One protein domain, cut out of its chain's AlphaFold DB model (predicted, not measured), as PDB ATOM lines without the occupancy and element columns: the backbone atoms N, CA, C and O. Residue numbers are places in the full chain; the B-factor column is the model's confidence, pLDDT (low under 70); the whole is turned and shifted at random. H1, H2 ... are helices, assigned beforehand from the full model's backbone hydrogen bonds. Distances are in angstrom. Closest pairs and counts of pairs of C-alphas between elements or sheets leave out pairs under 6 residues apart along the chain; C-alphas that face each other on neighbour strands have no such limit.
ATOM      1  N   ALA A  83     113.830 140.720 161.088       65.75
ATOM      2  CA  ALA A  83     114.327 140.172 162.349       65.75
ATOM      3  C   ALA A  83     115.479 139.174 162.136       65.75
ATOM      4  O   ALA A  83     116.458 139.197 162.878       65.75
ATOM      5  N   MET A  84     115.419 138.356 161.083       66.75
ATOM      6  CA  MET A  84     116.476 137.424 160.688       66.75
ATOM      7  C   MET A  84     117.731 138.160 160.209       66.75
ATOM      8  O   MET A  84     118.834 137.783 160.598       66.75
ATOM      9  N   ILE A  85     117.587 139.226 159.412       67.75
ATOM     10  CA  ILE A  85     118.721 140.057 158.975       67.75
ATOM     11  C   ILE A  85     119.350 140.768 160.179       67.75
ATOM     12  O   ILE A  85     120.568 140.732 160.337       67.75
ATOM     13  N   ILE A  86     118.539 141.354 161.064       70.25
ATOM     14  CA  ILE A  86     119.009 141.966 162.316       70.25
ATOM     15  C   ILE A  86     119.722 140.921 163.188       70.25
ATOM     16  O   ILE A  86     120.809 141.182 163.697       70.25
ATOM     17  N   GLY A  87     119.159 139.719 163.325       69.50
ATOM     18  CA  GLY A  87     119.764 138.608 164.058       69.50
ATOM     19  C   GLY A  87     121.105 138.168 163.466       69.50
ATOM     20  O   GLY A  87     122.070 137.986 164.205       69.50
ATOM     21  N   ALA A  88     121.202 138.068 162.139       65.88
ATOM     22  CA  ALA A  88     122.441 137.734 161.443       65.88
ATOM     23  C   ALA A  88     123.511 138.826 161.609       65.88
ATOM     24  O   ALA A  88     124.672 138.511 161.863       65.88
ATOM     25  N   LEU A  89     123.131 140.105 161.524       71.06
ATOM     26  CA  LEU A  89     124.039 141.232 161.749       71.06
ATOM     27  C   LEU A  89     124.531 141.283 163.204       71.06
ATOM     28  O   LEU A  89     125.726 141.429 163.443       71.06
ATOM     29  N   ASN A  90     123.647 141.057 164.177       73.69
ATOM     30  CA  ASN A  90     124.031 140.956 165.586       73.69
ATOM     31  C   ASN A  90     124.953 139.757 165.857       73.69
ATOM     32  O   ASN A  90     125.907 139.878 166.626       73.69
ATOM     33  N   ALA A  91     124.721 138.617 165.201       70.69
ATOM     34  CA  ALA A  91     125.617 137.466 165.277       70.69
ATOM     35  C   ALA A  91     126.988 137.766 164.650       70.69
ATOM     36  O   ALA A  91     128.007 137.371 165.209       70.69
ATOM     37  N   LEU A  92     127.038 138.508 163.538       71.12
ATOM     38  CA  LEU A  92     128.291 138.978 162.935       71.12
ATOM     39  C   LEU A  92     129.031 139.952 163.854       71.12
ATOM     40  O   LEU A  92     130.238 139.815 164.025       71.12
ATOM     41  N   LYS A  93     128.318 140.879 164.498       74.62
ATOM     42  CA  LYS A  93     128.871 141.797 165.503       74.62
ATOM     43  C   LYS A  93     129.476 141.034 166.692       74.62
ATOM     44  O   LYS A  93     130.613 141.295 167.073       74.62
ATOM     45  N   ALA A  94     128.760 140.055 167.243       74.19
ATOM     46  CA  ALA A  94     129.262 139.206 168.331       74.19
ATOM     47  C   ALA A  94     130.402 138.264 167.886       74.19
ATOM     48  O   ALA A  94     131.340 137.986 168.636       74.19
ATOM     49  N   GLY A  95     130.351 137.780 166.646       74.19
ATOM     50  CA  GLY A  95     131.424 137.002 166.038       74.19
ATOM     51  C   GLY A  95     132.687 137.838 165.853       74.19
ATOM     52  O   GLY A  95     133.779 137.352 166.135       74.19
ATOM     53  N   ALA A  96     132.549 139.106 165.461       74.94
ATOM     54  CA  ALA A  96     133.665 140.022 165.271       74.94
ATOM     55  C   ALA A  96     134.451 140.245 166.570       74.94
ATOM     56  O   ALA A  96     135.673 140.112 166.578       74.94
ATOM     57  N   THR A  97     133.765 140.481 167.693       73.19
ATOM     58  CA  THR A  97     134.423 140.632 169.003       73.19
ATOM     59  C   THR A  97     135.109 139.342 169.457       73.19
ATOM     60  O   THR A  97     136.228 139.372 169.970       73.19
ATOM     61  N   THR A  98     134.484 138.188 169.211       78.12
ATOM     62  CA  THR A  98     135.075 136.876 169.518       78.12
ATOM     63  C   THR A  98     136.326 136.611 168.673       78.12
ATOM     64  O   THR A  98     137.341 136.142 169.189       78.12
ATOM     65  N   LEU A  99     136.285 136.946 167.381       78.19
ATOM     66  CA  LEU A  99     137.416 136.813 166.463       78.19
ATOM     67  C   LEU A  99     138.566 137.749 166.841       78.19
ATOM     68  O   LEU A  99     139.715 137.304 166.814       78.19
ATOM     69  N   ALA A 100     138.272 138.985 167.259       79.69
ATOM     70  CA  ALA A 100     139.273 139.938 167.744       79.69
ATOM     71  C   ALA A 100     140.110 139.351 168.890       79.69
ATOM     72  O   ALA A 100     141.316 139.571 168.960       79.69
ATOM     73  N   PHE A 101     139.479 138.571 169.772       78.50
ATOM     74  CA  PHE A 101     140.168 137.909 170.872       78.50
ATOM     75  C   PHE A 101     140.868 136.613 170.439       78.50
ATOM     76  O   PHE A 101     142.029 136.387 170.778       78.50
ATOM     77  N   ALA A 102     140.186 135.743 169.693       79.19
ATOM     78  CA  ALA A 102     140.677 134.396 169.403       79.19
ATOM     79  C   ALA A 102     141.825 134.363 168.380       79.19
ATOM     80  O   ALA A 102     142.763 133.575 168.527       79.19
ATOM     81  N   VAL A 103     141.778 135.210 167.347       83.69
ATOM     82  CA  VAL A 103     142.746 135.198 166.237       83.69
ATOM     83  C   VAL A 103     144.176 135.535 166.690       83.69
ATOM     84  O   VAL A 103     145.087 134.784 166.333       83.69
ATOM     85  N   PRO A 104     144.427 136.560 167.529       84.56
ATOM     86  CA  PRO A 104     145.763 136.806 168.073       84.56
ATOM     87  C   PRO A 104     146.321 135.616 168.864       84.56
ATOM     88  O   PRO A 104     147.494 135.265 168.717       84.56
ATOM     89  N   TRP A 105     145.487 134.950 169.670       82.06
ATOM     90  CA  TRP A 105     145.888 133.750 170.409       82.06
ATOM     91  C   TRP A 105     146.256 132.601 169.470       82.06
ATOM     92  O   TRP A 105     147.341 132.035 169.592       82.06
ATOM     93  N   LEU A 106     145.403 132.294 168.492       81.12
ATOM     94  CA  LEU A 106     145.680 131.278 167.473       81.12
ATOM     95  C   LEU A 106     146.955 131.585 166.683       81.12
ATOM     96  O   LEU A 106     147.750 130.683 166.422       81.12
ATOM     97  N   SER A 107     147.197 132.852 166.349       84.94
ATOM     98  CA  SER A 107     148.424 133.287 165.683       84.94
ATOM     99  C   SER A 107     149.665 133.054 166.556       84.94
ATOM    100  O   SER A 107     150.668 132.542 166.062       84.94
ATOM    101  N   ARG A 108     149.589 133.313 167.871       81.75
ATOM    102  CA  ARG A 108     150.671 132.986 168.823       81.75
ATOM    103  C   ARG A 108     150.928 131.481 168.930       81.75
ATOM    104  O   ARG A 108     152.085 131.071 168.991       81.75
ATOM    105  N   PHE A 109     149.874 130.662 168.919       77.31
ATOM    106  CA  PHE A 109     149.996 129.198 168.882       77.31
ATOM    107  C   PHE A 109     150.530 128.676 167.545       77.31
ATOM    108  O   PHE A 109     151.093 127.585 167.496       77.31
ATOM    109  N   SER A 110     150.422 129.460 166.472       81.00
ATOM    110  CA  SER A 110     150.930 129.134 165.135       81.00
ATOM    111  C   SER A 110     152.451 129.337 165.033       81.00
ATOM    112  O   SER A 110     152.952 129.969 164.111       81.00
ATOM    113  N   ASN A 111     153.205 128.837 166.015       81.94
ATOM    114  CA  ASN A 111     154.655 128.978 166.107       81.94
ATOM    115  C   ASN A 111     155.322 127.603 166.240       81.94
ATOM    116  O   ASN A 111     155.034 126.838 167.162       81.94
ATOM    117  N   ASN A 112     156.278 127.316 165.349       77.06
ATOM    118  CA  ASN A 112     157.021 126.054 165.332       77.06
ATOM    119  C   ASN A 112     157.734 125.761 166.666       77.06
ATOM    120  O   ASN A 112     157.773 124.610 167.085       77.06
ATOM    121  N   TYR A 113     158.277 126.769 167.355       76.06
ATOM    122  CA  TYR A 113     158.984 126.564 168.628       76.06
ATOM    123  C   TYR A 113     158.041 126.178 169.766       76.06
ATOM    124  O   TYR A 113     158.370 125.319 170.581       76.06
ATOM    125  N   LEU A 114     156.850 126.776 169.798       76.50
ATOM    126  CA  LEU A 114     155.825 126.441 170.783       76.50
ATOM    127  C   LEU A 114     155.303 125.018 170.535       76.50
ATOM    128  O   LEU A 114     155.176 124.237 171.475       76.50
ATOM    129  N   MET A 115     155.123 124.639 169.264       75.31
ATOM    130  CA  MET A 115     154.783 123.266 168.876       75.31
ATOM    131  C   MET A 115     155.881 122.260 169.244       75.31
ATOM    132  O   MET A 115     155.566 121.190 169.757       75.31
ATOM    133  N   ILE A 116     157.161 122.607 169.059       74.69
ATOM    134  CA  ILE A 116     158.299 121.804 169.540       74.69
ATOM    135  C   ILE A 116     158.222 121.619 171.059       74.69
ATOM    136  O   ILE A 116     158.315 120.491 171.538       74.69
ATOM    137  N   GLY A 117     157.992 122.701 171.809       69.12
ATOM    138  CA  GLY A 117     157.824 122.657 173.261       69.12
ATOM    139  C   GLY A 117     156.704 121.704 173.679       69.12
ATOM    140  O   GLY A 117     156.942 120.776 174.450       69.12
ATOM    141  N   LEU A 118     155.512 121.851 173.097       72.31
ATOM    142  CA  LEU A 118     154.371 120.972 173.367       72.31
ATOM    143  C   LEU A 118     154.672 119.505 173.026       72.31
ATOM    144  O   LEU A 118     154.414 118.623 173.840       72.31
ATOM    145  N   MET A 119     155.277 119.228 171.870       70.75
ATOM    146  CA  MET A 119     155.648 117.868 171.455       70.75
ATOM    147  C   MET A 119     156.756 117.244 172.318       70.75
ATOM    148  O   MET A 119     156.860 116.018 172.385       70.75
ATOM    149  N   SER A 120     157.567 118.074 172.979       66.94
ATOM    150  CA  SER A 120     158.650 117.654 173.878       66.94
ATOM    151  C   SER A 120     158.213 117.390 175.320       66.94
ATOM    152  O   SER A 120     159.005 116.872 176.107       66.94
ATOM    153  N   THR A 121     156.970 117.724 175.682       64.38
ATOM    154  CA  THR A 121     156.465 117.455 177.034       64.38
ATOM    155  C   THR A 121     156.348 115.948 177.287       64.38
ATOM    156  O   THR A 121     155.931 115.174 176.419       64.38
ATOM    157  N   PHE A 122     156.756 115.535 178.490       59.66
ATOM    158  CA  PHE A 122     156.685 114.155 178.957       59.66
ATOM    159  C   PHE A 122     155.385 113.959 179.728       59.66
ATOM    160  O   PHE A 122     155.221 114.516 180.812       59.66
ATOM    161  N   LEU A 123     154.477 113.149 179.190       54.50
ATOM    162  CA  LEU A 123     153.322 112.661 179.938       54.50
ATOM    163  C   LEU A 123     153.603 111.201 180.313       54.50
ATOM    164  O   LEU A 123     153.882 110.383 179.438       54.50
ATOM    165  N   ASN A 124     153.573 110.865 181.606       50.78
ATOM    166  CA  ASN A 124     153.806 109.498 182.104       50.78
ATOM    167  C   ASN A 124     155.133 108.860 181.628       50.78
ATOM    168  O   ASN A 124     155.182 107.675 181.298       50.78
ATOM    169  N   GLY A 125     156.210 109.647 181.536       52.09
ATOM    170  CA  GLY A 125     157.529 109.154 181.113       52.09
ATOM    171  C   GLY A 125     157.663 108.844 179.615       52.09
ATOM    172  O   GLY A 125     158.679 108.285 179.205       52.09
ATOM    173  N   GLN A 126     156.677 109.215 178.789       56.62
ATOM    174  CA  GLN A 126     156.722 109.075 177.330       56.62
ATOM    175  C   GLN A 126     156.666 110.450 176.653       56.62
ATOM    176  O   GLN A 126     155.944 111.344 177.092       56.62
ATOM    177  N   LEU A 127     157.430 110.614 175.569       60.28
ATOM    178  CA  LEU A 127     157.387 111.819 174.742       60.28
ATOM    179  C   LEU A 127     156.035 111.937 174.030       60.28
ATOM    180  O   LEU A 127     155.594 111.003 173.353       60.28
ATOM    181  N   ASN A 128     155.438 113.129 174.080       61.69
ATOM    182  CA  ASN A 128     154.184 113.431 173.384       61.69
ATOM    183  C   ASN A 128     154.266 113.310 171.851       61.69
ATOM    184  O   ASN A 128     153.246 113.206 171.175       61.69
ATOM    185  N   LEU A 129     155.471 113.215 171.296       59.69
ATOM    186  CA  LEU A 129     155.746 112.802 169.920       59.69
ATOM    187  C   LEU A 129     154.972 111.545 169.466       59.69
ATOM    188  O   LEU A 129     154.587 111.463 168.301       59.69
ATOM    189  N   ARG A 130     154.668 110.597 170.365       54.41
ATOM    190  CA  ARG A 130     153.862 109.406 170.030       54.41
ATOM    191  C   ARG A 130     152.441 109.761 169.566       54.41
ATOM    192  O   ARG A 130     151.864 109.046 168.746       54.41
ATOM    193  N   TYR A 131     151.896 110.897 170.012       54.59
ATOM    194  CA  TYR A 131     150.612 111.407 169.530       54.59
ATOM    195  C   TYR A 131     150.671 111.889 168.079       54.59
ATOM    196  O   TYR A 131     149.628 111.921 167.435       54.59
ATOM    197  N   ILE A 132     151.850 112.175 167.510       58.72
ATOM    198  CA  ILE A 132     151.970 112.457 166.070       58.72
ATOM    199  C   ILE A 132     151.561 111.231 165.262       58.72
ATOM    200  O   ILE A 132     150.848 111.382 164.281       58.72
ATOM    201  N   ASN A 133     151.914 110.020 165.693       55.69
ATOM    202  CA  ASN A 133     151.474 108.804 165.009       55.69
ATOM    203  C   ASN A 133     149.954 108.601 165.125       55.69
ATOM    204  O   ASN A 133     149.319 108.205 164.149       55.69
ATOM    205  N   LEU A 134     149.353 108.952 166.268       60.00
ATOM    206  CA  LEU A 134     147.894 108.935 166.459       60.00
ATOM    207  C   LEU A 134     147.179 109.988 165.597       60.00
ATOM    208  O   LEU A 134     146.159 109.694 164.976       60.00
ATOM    209  N   LEU A 135     147.735 111.196 165.518       57.09
ATOM    210  CA  LEU A 135     147.190 112.318 164.755       57.09
ATOM    211  C   LEU A 135     147.531 112.241 163.263       57.09
ATOM    212  O   LEU A 135     146.845 112.865 162.460       57.09
ATOM    213  N   SER A 136     148.535 111.452 162.871       58.94
ATOM    214  CA  SER A 136     149.008 111.340 161.485       58.94
ATOM    215  C   SER A 136     147.895 110.912 160.533       58.94
ATOM    216  O   SER A 136     147.788 111.457 159.438       58.94
ATOM    217  N   LYS A 137     147.024 109.991 160.964       60.91
ATOM    218  CA  LYS A 137     145.887 109.500 160.173       60.91
ATOM    219  C   LYS A 137     144.816 110.587 159.960       60.91
ATOM    220  O   LYS A 137     144.501 110.854 158.801       60.91
ATOM    221  N   PRO A 138     144.290 111.258 161.008       61.62
ATOM    222  CA  PRO A 138     143.417 112.424 160.837       61.62
ATOM    223  C   PRO A 138     144.055 113.551 160.013       61.62
ATOM    224  O   PRO A 138     143.413 114.114 159.130       61.62
ATOM    225  N   LEU A 139     145.334 113.856 160.255       63.22
ATOM    226  CA  LEU A 139     146.071 114.900 159.538       63.22
ATOM    227  C   LEU A 139     146.225 114.564 158.050       63.22
ATOM    228  O   LEU A 139     146.053 115.440 157.208       63.22
ATOM    229  N   ALA A 140     146.483 113.298 157.711       63.50
ATOM    230  CA  ALA A 140     146.538 112.832 156.329       63.50
ATOM    231  C   ALA A 140     145.184 112.960 155.612       63.50
ATOM    232  O   ALA A 140     145.163 113.262 154.421       63.50
ATOM    233  N   ALA A 141     144.067 112.788 156.328       68.62
ATOM    234  CA  ALA A 141     142.724 112.970 155.773       68.62
ATOM    235  C   ALA A 141     142.387 114.447 155.494       68.62
ATOM    236  O   ALA A 141     141.684 114.745 154.530       68.62
ATOM    237  N   ILE A 142     142.906 115.373 156.307       62.47
ATOM    238  CA  ILE A 142     142.677 116.822 156.161       62.47
ATOM    239  C   ILE A 142     143.654 117.454 155.154       62.47
ATOM    240  O   ILE A 142     143.323 118.443 154.503       62.47
ATOM    241  N   ARG A 143     144.842 116.867 154.976       65.75
ATOM    242  CA  ARG A 143     145.908 117.348 154.084       65.75
ATOM    243  C   ARG A 143     145.442 117.774 152.678       65.75
ATOM    244  O   ARG A 143     145.788 118.891 152.302       65.75
ATOM    245  N   PRO A 144     144.663 116.981 151.913       68.06
ATOM    246  CA  PRO A 144     144.229 117.390 150.574       68.06
ATOM    247  C   PRO A 144     143.263 118.584 150.585       68.06
ATOM    248  O   PRO A 144     143.205 119.314 149.606       68.06
ATOM    249  N   LEU A 145     142.531 118.821 151.680       64.94
ATOM    250  CA  LEU A 145     141.592 119.947 151.797       64.94
ATOM    251  C   LEU A 145     142.298 121.281 152.067       64.94
ATOM    252  O   LEU A 145     141.730 122.340 151.823       64.94
ATOM    253  N   LEU A 146     143.520 121.231 152.600       61.78
ATOM    254  CA  LEU A 146     144.307 122.411 152.960       61.78
ATOM    255  C   LEU A 146     145.412 122.727 151.950       61.78
ATOM    256  O   LEU A 146     146.037 123.778 152.050       61.78
ATOM    257  N   GLN A 147     145.663 121.830 150.995       59.25
ATOM    258  CA  GLN A 147     146.768 121.945 150.044       59.25
ATOM    259  C   GLN A 147     146.603 123.138 149.084       59.25
ATOM    260  O   GLN A 147     147.605 123.710 148.662       59.25
ATOM    261  N   ASP A 148     145.356 123.552 148.839       61.97
ATOM    262  CA  ASP A 148     144.992 124.658 147.945       61.97
ATOM    263  C   ASP A 148     144.642 125.960 148.694       61.97
ATOM    264  O   ASP A 148     144.255 126.955 148.078       61.97
ATOM    265  N   VAL A 149     144.748 125.977 150.029       63.72
ATOM    266  CA  VAL A 149     144.450 127.177 150.820       63.72
ATOM    267  C   VAL A 149     145.639 128.129 150.735       63.72
ATOM    268  O   VAL A 149     146.570 128.068 151.538       63.72
ATOM    269  N   ASP A 150     145.600 129.031 149.757       63.34
ATOM    270  CA  ASP A 150     146.546 130.137 149.685       63.34
ATOM    271  C   ASP A 150     146.094 131.283 150.603       63.34
ATOM    272  O   ASP A 150     145.134 132.014 150.336       63.34
ATOM    273  N   GLY A 151     146.825 131.463 151.706       62.81
ATOM    274  CA  GLY A 151     146.621 132.572 152.634       62.81
ATOM    275  C   GLY A 151     146.767 133.956 151.984       62.81
ATOM    276  O   GLY A 151     146.327 134.937 152.576       62.81
ATOM    277  N   SER A 152     147.353 134.069 150.784       69.19
ATOM    278  CA  SER A 152     147.402 135.322 150.019       69.19
ATOM    279  C   SER A 152     146.017 135.751 149.516       69.19
ATOM    280  O   SER A 152     145.630 136.904 149.693       69.19
ATOM    281  N   THR A 153     145.214 134.812 149.004       69.00
ATOM    282  CA  THR A 153     143.898 135.098 148.415       69.00
ATOM    283  C   THR A 153     142.892 135.532 149.482       69.00
ATOM    284  O   THR A 153     142.100 136.449 149.270       69.00
ATOM    285  N   ALA A 154     142.959 134.916 150.666       68.94
ATOM    286  CA  ALA A 154     142.146 135.308 151.814       68.94
ATOM    287  C   ALA A 154     142.511 136.712 152.326       68.94
ATOM    288  O   ALA A 154     141.630 137.494 152.670       68.94
ATOM    289  N   VAL A 155     143.798 137.061 152.332       75.94
ATOM    290  CA  VAL A 155     144.267 138.399 152.725       75.94
ATOM    291  C   VAL A 155     143.843 139.458 151.724       75.94
ATOM    292  O   VAL A 155     143.378 140.519 152.132       75.94
ATOM    293  N   ASP A 156     143.945 139.173 150.429       75.00
ATOM    294  CA  ASP A 156     143.489 140.092 149.389       75.00
ATOM    295  C   ASP A 156     141.978 140.326 149.478       75.00
ATOM    296  O   ASP A 156     141.518 141.459 149.324       75.00
ATOM    297  N   PHE A 157     141.202 139.287 149.799       74.06
ATOM    298  CA  PHE A 157     139.780 139.425 150.100       74.06
ATOM    299  C   PHE A 157     139.534 140.311 151.331       74.06
ATOM    300  O   PHE A 157     138.747 141.253 151.245       74.06
ATOM    301  N   LEU A 158     140.229 140.073 152.451       76.81
ATOM    302  CA  LEU A 158     140.073 140.870 153.676       76.81
ATOM    303  C   LEU A 158     140.498 142.333 153.485       76.81
ATOM    304  O   LEU A 158     139.831 143.232 153.988       76.81
ATOM    305  N   ARG A 159     141.552 142.598 152.706       79.50
ATOM    306  CA  ARG A 159     141.982 143.962 152.356       79.50
ATOM    307  C   ARG A 159     140.981 144.666 151.448       79.50
ATOM    308  O   ARG A 159     140.703 145.843 151.659       79.50
ATOM    309  N   ARG A 160     140.401 143.957 150.473       77.00
ATOM    310  CA  ARG A 160     139.307 144.493 149.643       77.00
ATOM    311  C   ARG A 160     138.081 144.809 150.494       77.00
ATOM    312  O   ARG A 160     137.517 145.890 150.348       77.00
ATOM    313  N   LEU A 161     137.719 143.916 151.414       72.69
ATOM    314  CA  LEU A 161     136.622 144.116 152.357       72.69
ATOM    315  C   LEU A 161     136.868 145.340 153.252       72.69
ATOM    316  O   LEU A 161     135.998 146.201 153.336       72.69
ATOM    317  N   LYS A 162     138.070 145.465 153.833       77.25
ATOM    318  CA  LYS A 162     138.506 146.653 154.581       77.25
ATOM    319  C   LYS A 162     138.350 147.912 153.731       77.25
ATOM    320  O   LYS A 162     137.640 148.820 154.132       77.25
ATOM    321  N   SER A 163     138.920 147.938 152.523       73.69
ATOM    322  CA  SER A 163     138.847 149.110 151.639       73.69
ATOM    323  C   SER A 163     137.412 149.508 151.272       73.69
ATOM    324  O   SER A 163     137.113 150.696 151.200       73.69
ATOM    325  N   ALA A 164     136.514 148.534 151.096       67.88
ATOM    326  CA  ALA A 164     135.103 148.782 150.821       67.88
ATOM    327  C   ALA A 164     134.359 149.339 152.047       67.88
ATOM    328  O   ALA A 164     133.462 150.163 151.893       67.88
ATOM    329  N   LEU A 165     134.740 148.921 153.257       65.81
ATOM    330  CA  LEU A 165     134.183 149.443 154.506       65.81
ATOM    331  C   LEU A 165     134.707 150.852 154.814       65.81
ATOM    332  O   LEU A 165     133.909 151.732 155.114       65.81
ATOM    333  N   THR A 166     136.010 151.105 154.655       65.06
ATOM    334  CA  THR A 166     136.613 152.428 154.897       65.06
ATOM    335  C   THR A 166     136.174 153.465 153.858       65.06
ATOM    336  O   THR A 166     135.995 154.634 154.183       65.06
ATOM    337  N   ALA A 167     135.932 153.055 152.605       58.06
ATOM    338  CA  ALA A 167     135.333 153.926 151.591       58.06
ATOM    339  C   ALA A 167     133.907 154.379 151.966       58.06
ATOM    340  O   ALA A 167     133.469 155.444 151.533       58.06
ATOM    341  N   ASN A 168     133.212 153.602 152.805       54.62
ATOM    342  CA  ASN A 168     131.860 153.882 153.277       54.62
ATOM    343  C   ASN A 168     131.806 154.649 154.613       54.62
ATOM    344  O   ASN A 168     130.715 155.059 155.002       54.62
ATOM    345  N   ASP A 169     132.933 154.920 155.286       51.28
ATOM    346  CA  ASP A 169     132.959 155.778 156.490       51.28
ATOM    347  C   ASP A 169     132.559 157.240 156.180       51.28
ATOM    348  O   ASP A 169     132.182 157.987 157.082       51.28
ATOM    349  N   ASN A 170     132.582 157.636 154.899       47.81
ATOM    350  CA  ASN A 170     132.144 158.947 154.401       47.81
ATOM    351  C   ASN A 170     130.704 158.966 153.850       47.81
ATOM    352  O   ASN A 170     130.272 159.992 153.318       47.81
ATOM    353  N   LEU A 171     129.954 157.860 153.921       50.44
ATOM    354  CA  LEU A 171     128.549 157.865 153.511       50.44
ATOM    355  C   LEU A 171     127.706 158.527 154.596       50.44
ATOM    356  O   LEU A 171     127.396 157.940 155.631       50.44
ATOM    357  N   ASP A 172     127.343 159.776 154.316       55.88
ATOM    358  CA  ASP A 172     126.385 160.559 155.079       55.88
ATOM    359  C   ASP A 172     125.116 159.726 155.319       55.88
ATOM    360  O   ASP A 172     124.458 159.263 154.378       55.88
ATOM    361  N   LEU A 173     124.825 159.460 156.593       53.53
ATOM    362  CA  LEU A 173     123.830 158.472 157.011       53.53
ATOM    363  C   LEU A 173     122.449 158.820 156.446       53.53
ATOM    364  O   LEU A 173     121.698 157.935 156.048       53.53
ATOM    365  N   GLU A 174     122.141 160.115 156.360       57.34
ATOM    366  CA  GLU A 174     120.907 160.614 155.759       57.34
ATOM    367  C   GLU A 174     120.820 160.291 154.265       57.34
ATOM    368  O   GLU A 174     119.764 159.871 153.794       57.34
ATOM    369  N   ASN A 175     121.924 160.397 153.523       59.09
ATOM    370  CA  ASN A 175     121.949 160.094 152.092       59.09
ATOM    371  C   ASN A 175     121.800 158.594 151.825       59.09
ATOM    372  O   ASN A 175     121.023 158.218 150.951       59.09
ATOM    373  N   LEU A 176     122.454 157.731 152.611       59.97
ATOM    374  CA  LEU A 176     122.311 156.276 152.476       59.97
ATOM    375  C   LEU A 176     120.900 155.807 152.861       59.97
ATOM    376  O   LEU A 176     120.318 154.961 152.183       59.97
ATOM    377  N   ILE A 177     120.317 156.387 153.917       61.97
ATOM    378  CA  ILE A 177     118.933 156.124 154.331       61.97
ATOM    379  C   ILE A 177     117.953 156.578 153.246       61.97
ATOM    380  O   ILE A 177     117.019 155.842 152.926       61.97
ATOM    381  N   ASN A 178     118.165 157.751 152.649       65.00
ATOM    382  CA  ASN A 178     117.330 158.258 151.561       65.00
ATOM    383  C   ASN A 178     117.478 157.415 150.279       65.00
ATOM    384  O   ASN A 178     116.490 157.149 149.592       65.00
ATOM    385  N   GLU A 179     118.675 156.910 149.979       64.94
ATOM    386  CA  GLU A 179     118.910 156.030 148.830       64.94
ATOM    387  C   GLU A 179     118.316 154.621 149.041       64.94
ATOM    388  O   GLU A 179     117.707 154.042 148.140       64.94
ATOM    389  N   LEU A 180     118.395 154.081 150.261       60.94
ATOM    390  CA  LEU A 180     117.747 152.819 150.633       60.94
ATOM    391  C   LEU A 180     116.221 152.947 150.627       60.94
ATOM    392  O   LEU A 180     115.546 152.052 150.123       60.94
ATOM    393  N   LYS A 181     115.672 154.070 151.109       65.12
ATOM    394  CA  LYS A 181     114.229 154.361 151.060       65.12
ATOM    395  C   LYS A 181     113.688 154.486 149.634       65.12
ATOM    396  O   LYS A 181     112.515 154.204 149.412       65.12
ATOM    397  N   THR A 182     114.517 154.891 148.669       64.62
ATOM    398  CA  THR A 182     114.116 155.008 147.254       64.62
ATOM    399  C   THR A 182     114.276 153.707 146.467       64.62
ATOM    400  O   THR A 182     113.556 153.508 145.490       64.62
ATOM    401  N   LYS A 183     115.176 152.805 146.885       64.81
ATOM    402  CA  LYS A 183     115.430 151.519 146.209       64.81
ATOM    403  C   LYS A 183     114.692 150.320 146.815       64.81
ATOM    404  O   LYS A 183     114.505 149.326 146.114       64.81
ATOM    405  N   LEU A 184     114.284 150.377 148.084       65.38
ATOM    406  CA  LEU A 184     113.585 149.278 148.758       65.38
ATOM    407  C   LEU A 184     112.053 149.373 148.621       65.38
ATOM    408  O   LEU A 184     111.503 150.467 148.491       65.38
ATOM    409  N   PRO A 185     111.332 148.236 148.680       67.88
ATOM    410  CA  PRO A 185     109.872 148.229 148.694       67.88
ATOM    411  C   PRO A 185     109.314 148.980 149.911       67.88
ATOM    412  O   PRO A 185     109.813 148.805 151.026       67.88
ATOM    413  N   LYS A 186     108.213 149.727 149.728       63.75
ATOM    414  CA  LYS A 186     107.544 150.480 150.814       63.75
ATOM    415  C   LYS A 186     107.191 149.619 152.033       63.75
ATOM    416  O   LYS A 186     107.297 150.072 153.166       63.75
ATOM    417  N   SER A 187     106.863 148.347 151.801       60.44
ATOM    418  CA  SER A 187     106.570 147.355 152.842       60.44
ATOM    419  C   SER A 187     107.744 147.056 153.786       60.44
ATOM    420  O   SER A 187     107.510 146.596 154.899       60.44
ATOM    421  N   MET A 188     108.993 147.311 153.376       58.81
ATOM    422  CA  MET A 188     110.179 147.196 154.233       58.81
ATOM    423  C   MET A 188     110.561 148.523 154.886       58.81
ATOM    424  O   MET A 188     111.002 148.515 156.030       58.81
ATOM    425  N   THR A 189     110.385 149.650 154.191       63.56
ATOM    426  CA  THR A 189     110.779 150.979 154.693       63.56
ATOM    427  C   THR A 189     109.809 151.551 155.727       63.56
ATOM    428  O   THR A 189     110.203 152.398 156.519       63.56
ATOM    429  N   GLU A 190     108.548 151.110 155.719       68.06
ATOM    430  CA  GLU A 190     107.506 151.515 156.680       68.06
ATOM    431  C   GLU A 190     107.375 150.525 157.860       68.06
ATOM    432  O   GLU A 190     106.545 150.711 158.748       68.06
ATOM    433  N   HIS A 191     108.191 149.460 157.893       67.50
ATOM    434  CA  HIS A 191     108.166 148.462 158.963       67.50
ATOM    435  C   HIS A 191     108.833 149.007 160.246       67.50
ATOM    436  O   HIS A 191     109.929 149.559 160.162       67.50
ATOM    437  N   PRO A 192     108.275 148.785 161.454       71.88
ATOM    438  CA  PRO A 192     108.793 149.362 162.707       71.88
ATOM    439  C   PRO A 192     110.224 148.929 163.076       71.88
ATOM    440  O   PRO A 192     110.888 149.587 163.868       71.88
ATOM    441  N   GLN A 193     110.718 147.830 162.500       69.69
ATOM    442  CA  GLN A 193     112.094 147.342 162.691       69.69
ATOM    443  C   GLN A 193     113.099 147.901 161.669       69.69
ATOM    444  O   GLN A 193     114.282 147.577 161.746       69.69
ATOM    445  N   PHE A 194     112.664 148.707 160.697       71.19
ATOM    446  CA  PHE A 194     113.545 149.257 159.663       71.19
ATOM    447  C   PHE A 194     114.599 150.206 160.250       71.19
ATOM    448  O   PHE A 194     115.776 150.104 159.912       71.19
ATOM    449  N   ASP A 195     114.216 151.043 161.214       71.38
ATOM    450  CA  ASP A 195     115.167 151.900 161.932       71.38
ATOM    451  C   ASP A 195     116.164 151.062 162.750       71.38
ATOM    452  O   ASP A 195     117.365 151.336 162.758       71.38
ATOM    453  N   THR A 196     115.700 149.965 163.364       74.75
ATOM    454  CA  THR A 196     116.569 149.000 164.054       74.75
ATOM    455  C   THR A 196     117.543 148.321 163.090       74.75
ATOM    456  O   THR A 196     118.713 148.152 163.429       74.75
ATOM    457  N   LEU A 197     117.109 147.972 161.875       72.44
ATOM    458  CA  LEU A 197     117.978 147.430 160.829       72.44
ATOM    459  C   LEU A 197     119.082 148.430 160.461       72.44
ATOM    460  O   LEU A 197     120.247 148.046 160.414       72.44
ATOM    461  N   LEU A 198     118.736 149.700 160.242       71.81
ATOM    462  CA  LEU A 198     119.698 150.744 159.880       71.81
ATOM    463  C   LEU A 198     120.754 150.958 160.974       71.81
ATOM    464  O   LEU A 198     121.951 151.005 160.677       71.81
ATOM    465  N   VAL A 199     120.331 151.012 162.240       75.94
ATOM    466  CA  VAL A 199     121.246 151.083 163.392       75.94
ATOM    467  C   VAL A 199     122.132 149.838 163.458       75.94
ATOM    468  O   VAL A 199     123.349 149.960 163.594       75.94
ATOM    469  N   THR A 200     121.563 148.643 163.280       73.75
ATOM    470  CA  THR A 200     122.320 147.383 163.353       73.75
ATOM    471  C   THR A 200     123.345 147.268 162.220       73.75
ATOM    472  O   THR A 200     124.471 146.831 162.462       73.75
ATOM    473  N   ILE A 201     123.010 147.697 160.997       72.44
ATOM    474  CA  ILE A 201     123.944 147.756 159.859       72.44
ATOM    475  C   ILE A 201     125.114 148.686 160.187       72.44
ATOM    476  O   ILE A 201     126.267 148.300 159.994       72.44
ATOM    477  N   LYS A 202     124.830 149.881 160.725       72.88
ATOM    478  CA  LYS A 202     125.860 150.854 161.108       72.88
ATOM    479  C   LYS A 202     126.788 150.284 162.174       72.88
ATOM    480  O   LYS A 202     128.000 150.272 161.988       72.88
ATOM    481  N   GLU A 203     126.230 149.788 163.274       75.00
ATOM    482  CA  GLU A 203     127.016 149.248 164.383       75.00
ATOM    483  C   GLU A 203     127.869 148.052 163.951       75.00
ATOM    484  O   GLU A 203     129.055 147.983 164.272       75.00
ATOM    485  N   THR A 204     127.292 147.139 163.168       75.88
ATOM    486  CA  THR A 204     128.004 145.968 162.637       75.88
ATOM    487  C   THR A 204     129.127 146.395 161.694       75.88
ATOM    488  O   THR A 204     130.241 145.897 161.820       75.88
ATOM    489  N   GLY A 205     128.874 147.367 160.810       72.00
ATOM    490  CA  GLY A 205     129.888 147.955 159.934       72.00
ATOM    491  C   GLY A 205     131.040 148.592 160.712       72.00
ATOM    492  O   GLY A 205     132.199 148.321 160.406       72.00
ATOM    493  N   THR A 206     130.743 149.360 161.767       76.44
ATOM    494  CA  THR A 206     131.783 149.968 162.614       76.44
ATOM    495  C   THR A 206     132.619 148.933 163.365       76.44
ATOM    496  O   THR A 206     133.835 149.079 163.435       76.44
ATOM    497  N   GLU A 207     132.010 147.867 163.892       75.75
ATOM    498  CA  GLU A 207     132.749 146.802 164.584       75.75
ATOM    499  C   GLU A 207     133.578 145.945 163.619       75.75
ATOM    500  O   GLU A 207     134.715 145.595 163.930       75.75
ATOM    501  N   LEU A 208     133.073 145.667 162.415       75.00
ATOM    502  CA  LEU A 208     133.852 145.015 161.356       75.00
ATOM    503  C   LEU A 208     135.037 145.871 160.904       75.00
ATOM    504  O   LEU A 208     136.122 145.333 160.710       75.00
ATOM    505  N   ASN A 209     134.856 147.186 160.763       78.69
ATOM    506  CA  ASN A 209     135.936 148.101 160.388       78.69
ATOM    507  C   ASN A 209     137.022 148.165 161.476       78.69
ATOM    508  O   ASN A 209     138.207 148.120 161.165       78.69
ATOM    509  N   LYS A 210     136.629 148.177 162.760       79.75
ATOM    510  CA  LYS A 210     137.572 148.070 163.887       79.75
ATOM    511  C   LYS A 210     138.311 146.731 163.913       79.75
ATOM    512  O   LYS A 210     139.496 146.712 164.223       79.75
ATOM    513  N   LEU A 211     137.620 145.624 163.628       80.69
ATOM    514  CA  LEU A 211     138.223 144.289 163.595       80.69
ATOM    515  C   LEU A 211     139.224 144.141 162.447       80.69
ATOM    516  O   LEU A 211     140.268 143.527 162.624       80.69
ATOM    517  N   LEU A 212     138.885 144.649 161.261       80.94
ATOM    518  CA  LEU A 212     139.683 144.524 160.040       80.94
ATOM    519  C   LEU A 212     140.826 145.549 160.002       80.94
ATOM    520  O   LEU A 212     141.044 146.233 159.000       80.94
ATOM    521  N   ASP A 213     141.583 145.648 161.091       83.81
ATOM    522  CA  ASP A 213     142.840 146.379 161.105       83.81
ATOM    523  C   ASP A 213     143.956 145.575 160.406       83.81
ATOM    524  O   ASP A 213     143.810 144.397 160.061       83.81
ATOM    525  N   ASP A 214     145.081 146.233 160.113       82.00
ATOM    526  CA  ASP A 214     146.189 145.555 159.424       82.00
ATOM    527  C   ASP A 214     146.796 144.436 160.291       82.00
ATOM    528  O   ASP A 214     147.190 143.397 159.765       82.00
ATOM    529  N   ALA A 215     146.779 144.591 161.619       84.25
ATOM    530  CA  ALA A 215     147.302 143.602 162.559       84.25
ATOM    531  C   ALA A 215     146.483 142.298 162.569       84.25
ATOM    532  O   ALA A 215     147.047 141.201 162.574       84.25
ATOM    533  N   PHE A 216     145.155 142.392 162.535       85.19
ATOM    534  CA  PHE A 216     144.248 141.257 162.432       85.19
ATOM    535  C   PHE A 216     144.439 140.530 161.105       85.19
ATOM    536  O   PHE A 216     144.564 139.304 161.090       85.19
ATOM    537  N   ILE A 217     144.518 141.272 159.995       84.50
ATOM    538  CA  ILE A 217     144.759 140.697 158.666       84.50
ATOM    539  C   ILE A 217     146.097 139.945 158.644       84.50
ATOM    540  O   ILE A 217     146.152 138.816 158.151       84.50
ATOM    541  N   ASP A 218     147.148 140.511 159.237       84.88
ATOM    542  CA  ASP A 218     148.456 139.865 159.351       84.88
ATOM    543  C   ASP A 218     148.404 138.600 160.226       84.88
ATOM    544  O   ASP A 218     149.003 137.574 159.887       84.88
ATOM    545  N   HIS A 219     147.646 138.613 161.326       85.06
ATOM    546  CA  HIS A 219     147.433 137.423 162.154       85.06
ATOM    547  C   HIS A 219     146.675 136.316 161.417       85.06
ATOM    548  O   HIS A 219     147.093 135.157 161.473       85.06
ATOM    549  N   VAL A 220     145.606 136.649 160.689       83.56
ATOM    550  CA  VAL A 220     144.881 135.682 159.852       83.56
ATOM    551  C   VAL A 220     145.798 135.125 158.765       83.56
ATOM    552  O   VAL A 220     145.842 133.910 158.562       83.56
ATOM    553  N   GLN A 221     146.597 135.979 158.116       84.06
ATOM    554  CA  GLN A 221     147.576 135.545 157.124       84.06
ATOM    555  C   GLN A 221     148.576 134.550 157.711       84.06
ATOM    556  O   GLN A 221     148.880 133.532 157.089       84.06
ATOM    557  N   HIS A 222     149.102 134.850 158.897       84.19
ATOM    558  CA  HIS A 222     150.063 133.999 159.579       84.19
ATOM    559  C   HIS A 222     149.469 132.618 159.888       84.19
ATOM    560  O   HIS A 222     150.087 131.608 159.558       84.19
ATOM    561  N   ILE A 223     148.242 132.562 160.419       82.44
ATOM    562  CA  ILE A 223     147.517 131.309 160.695       82.44
ATOM    563  C   ILE A 223     147.318 130.499 159.407       82.44
ATOM    564  O   ILE A 223     147.644 129.309 159.371       82.44
ATOM    565  N   LEU A 224     146.818 131.141 158.346       80.00
ATOM    566  CA  LEU A 224     146.521 130.490 157.066       80.00
ATOM    567  C   LEU A 224     147.779 130.043 156.313       80.00
ATOM    568  O   LEU A 224     147.713 129.093 155.543       80.00
ATOM    569  N   LYS A 225     148.934 130.672 156.545       80.19
ATOM    570  CA  LYS A 225     150.223 130.182 156.031       80.19
ATOM    571  C   LYS A 225     150.780 129.043 156.884       80.19
ATOM    572  O   LYS A 225     151.317 128.081 156.342       80.19
ATOM    573  N   PHE A 226     150.665 129.144 158.208       82.38
ATOM    574  CA  PHE A 226     151.289 128.213 159.142       82.38
ATOM    575  C   PHE A 226     150.606 126.842 159.163       82.38
ATOM    576  O   PHE A 226     151.272 125.835 158.940       82.38
ATOM    577  N   TRP A 227     149.297 126.774 159.429       78.44
ATOM    578  CA  TRP A 227     148.616 125.500 159.704       78.44
ATOM    579  C   TRP A 227     148.585 124.537 158.514       78.44
ATOM    580  O   TRP A 227     148.923 123.368 158.714       78.44
ATOM    581  N   PRO A 228     148.268 124.974 157.280       74.31
ATOM    582  CA  PRO A 228     148.371 124.107 156.110       74.31
ATOM    583  C   PRO A 228     149.788 123.554 155.925       74.31
ATOM    584  O   PRO A 228     149.971 122.346 155.776       74.31
ATOM    585  N   GLN A 229     150.813 124.409 156.032       73.50
ATOM    586  CA  GLN A 229     152.209 123.983 155.910       73.50
ATOM    587  C   GLN A 229     152.639 123.047 157.042       73.50
ATOM    588  O   GLN A 229     153.385 122.096 156.803       73.50
ATOM    589  N   PHE A 230     152.173 123.286 158.264       76.12
ATOM    590  CA  PHE A 230     152.431 122.435 159.417       76.12
ATOM    591  C   PHE A 230     151.805 121.047 159.215       76.12
ATOM    592  O   PHE A 230     152.514 120.045 159.252       76.12
ATOM    593  N   ILE A 231     150.514 120.967 158.886       73.12
ATOM    594  CA  ILE A 231     149.776 119.704 158.689       73.12
ATOM    595  C   ILE A 231     150.364 118.863 157.542       73.12
ATOM    596  O   ILE A 231     150.441 117.631 157.624       73.12
ATOM    597  N   VAL A 232     150.818 119.515 156.467       68.44
ATOM    598  CA  VAL A 232     151.473 118.832 155.343       68.44
ATOM    599  C   VAL A 232     152.831 118.260 155.755       68.44
ATOM    600  O   VAL A 232     153.146 117.126 155.395       68.44
ATOM    601  N   ASN A 233     153.625 119.011 156.522       71.62
ATOM    602  CA  ASN A 233     155.045 118.713 156.721       71.62
ATOM    603  C   ASN A 233     155.398 118.067 158.068       71.62
ATOM    604  O   ASN A 233     156.563 117.716 158.272       71.62
ATOM    605  N   VAL A 234     154.447 117.916 158.993       71.88
ATOM    606  CA  VAL A 234     154.681 117.322 160.319       71.88
ATOM    607  C   VAL A 234     154.788 115.788 160.255       71.88
ATOM    608  O   VAL A 234     153.957 115.153 159.608       71.88
ATOM    609  N   PRO A 235     155.769 115.178 160.954       68.88
ATOM    610  CA  PRO A 235     156.875 115.837 161.649       68.88
ATOM    611  C   PRO A 235     157.939 116.320 160.646       68.88
ATOM    612  O   PRO A 235     158.441 115.554 159.815       68.88
TER     613      PRO A 235
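This is residues 83 to 235 of the 481 residues of an uncharacterized protein of Legionella drancourtii LLAP12 (UniProt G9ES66). Two side-by-side pairs of helices, H1 with H7 and H4 with H8, meet at an angle to form the middle of a long, loose rod. H2 and H3 extend it at one end, and H5 with the short H6 at the other, where residues 182 to 188 stick out. The printed part has 153 residues with eight named helices, H1 to H8 in order, and no named strand: all helix. It is only just loose, close to extended, with a radius of gyration of the C-alphas of 21.9 A and spans of 69 by 27 by 26 A.

Find C-alpha 83 at (114.327, 140.172, 162.349); from there H1 runs 37.9 A to residue 109, with a kink of 38 degrees near residue 99. Next come H2, residues 112 to 120, 12.1 A, and H3, residues 130 to 146, 23.5 A, with a kink of 54 degrees near residue 138. H4, residues 151 to 167, spans 24.2 A, H5, residues 173 to 183, 15.3 A, and H6, residues 186 to 189, 5.1 A. H7, residues 194 to 211, spans 25.5 A; H8, residues 214 to 233, runs 28.4 A to C-alpha 233 at (155.045, 118.713, 156.721).

Begin at the hub, H8, which touches H1, H3 and H4. It touches H4 at C-alphas 224 and 151, 4.9 A apart, at a shallow tilt of 15 degrees, opposite ways. Residues 100 to 107 of H1 touch it at a steep tilt of 65 degrees, closest at C-alphas 107 and 223, 5.4 A. Residues 139 to 146 of H3 touch it, closest at C-alphas 146 and 228, 5.4 A. H1 and H7 touch, C-alphas 93 and 204 being closest at 5.1 A, at a shallow tilt of 10 degrees, the same way. H2 is close to but not clearly touching H1, closest at C-alphas 115 and 109, 7.6 A; H5 is close to but not clearly touching H6, closest at C-alphas 181 and 189, 6.0 A, and likewise H7, closest at C-alphas 177 and 198, 7.8 A. Every O i to N i+4 pair is within hydrogen-bond range in H2, H4, H5 and H7; in H1 it is 21 of 23, in H3 8 of 13, in H8 14 of 16, and H6 is too short for one.

The C-alphas of Gly 125 and Thr 182, the two farthest apart, are 71.6 A apart. The printed part has no cut, and no link is long. Mean pLDDT of the printed part is 70.0, and 72 residues are under 70, among them 120 to 154 and 164 to 191.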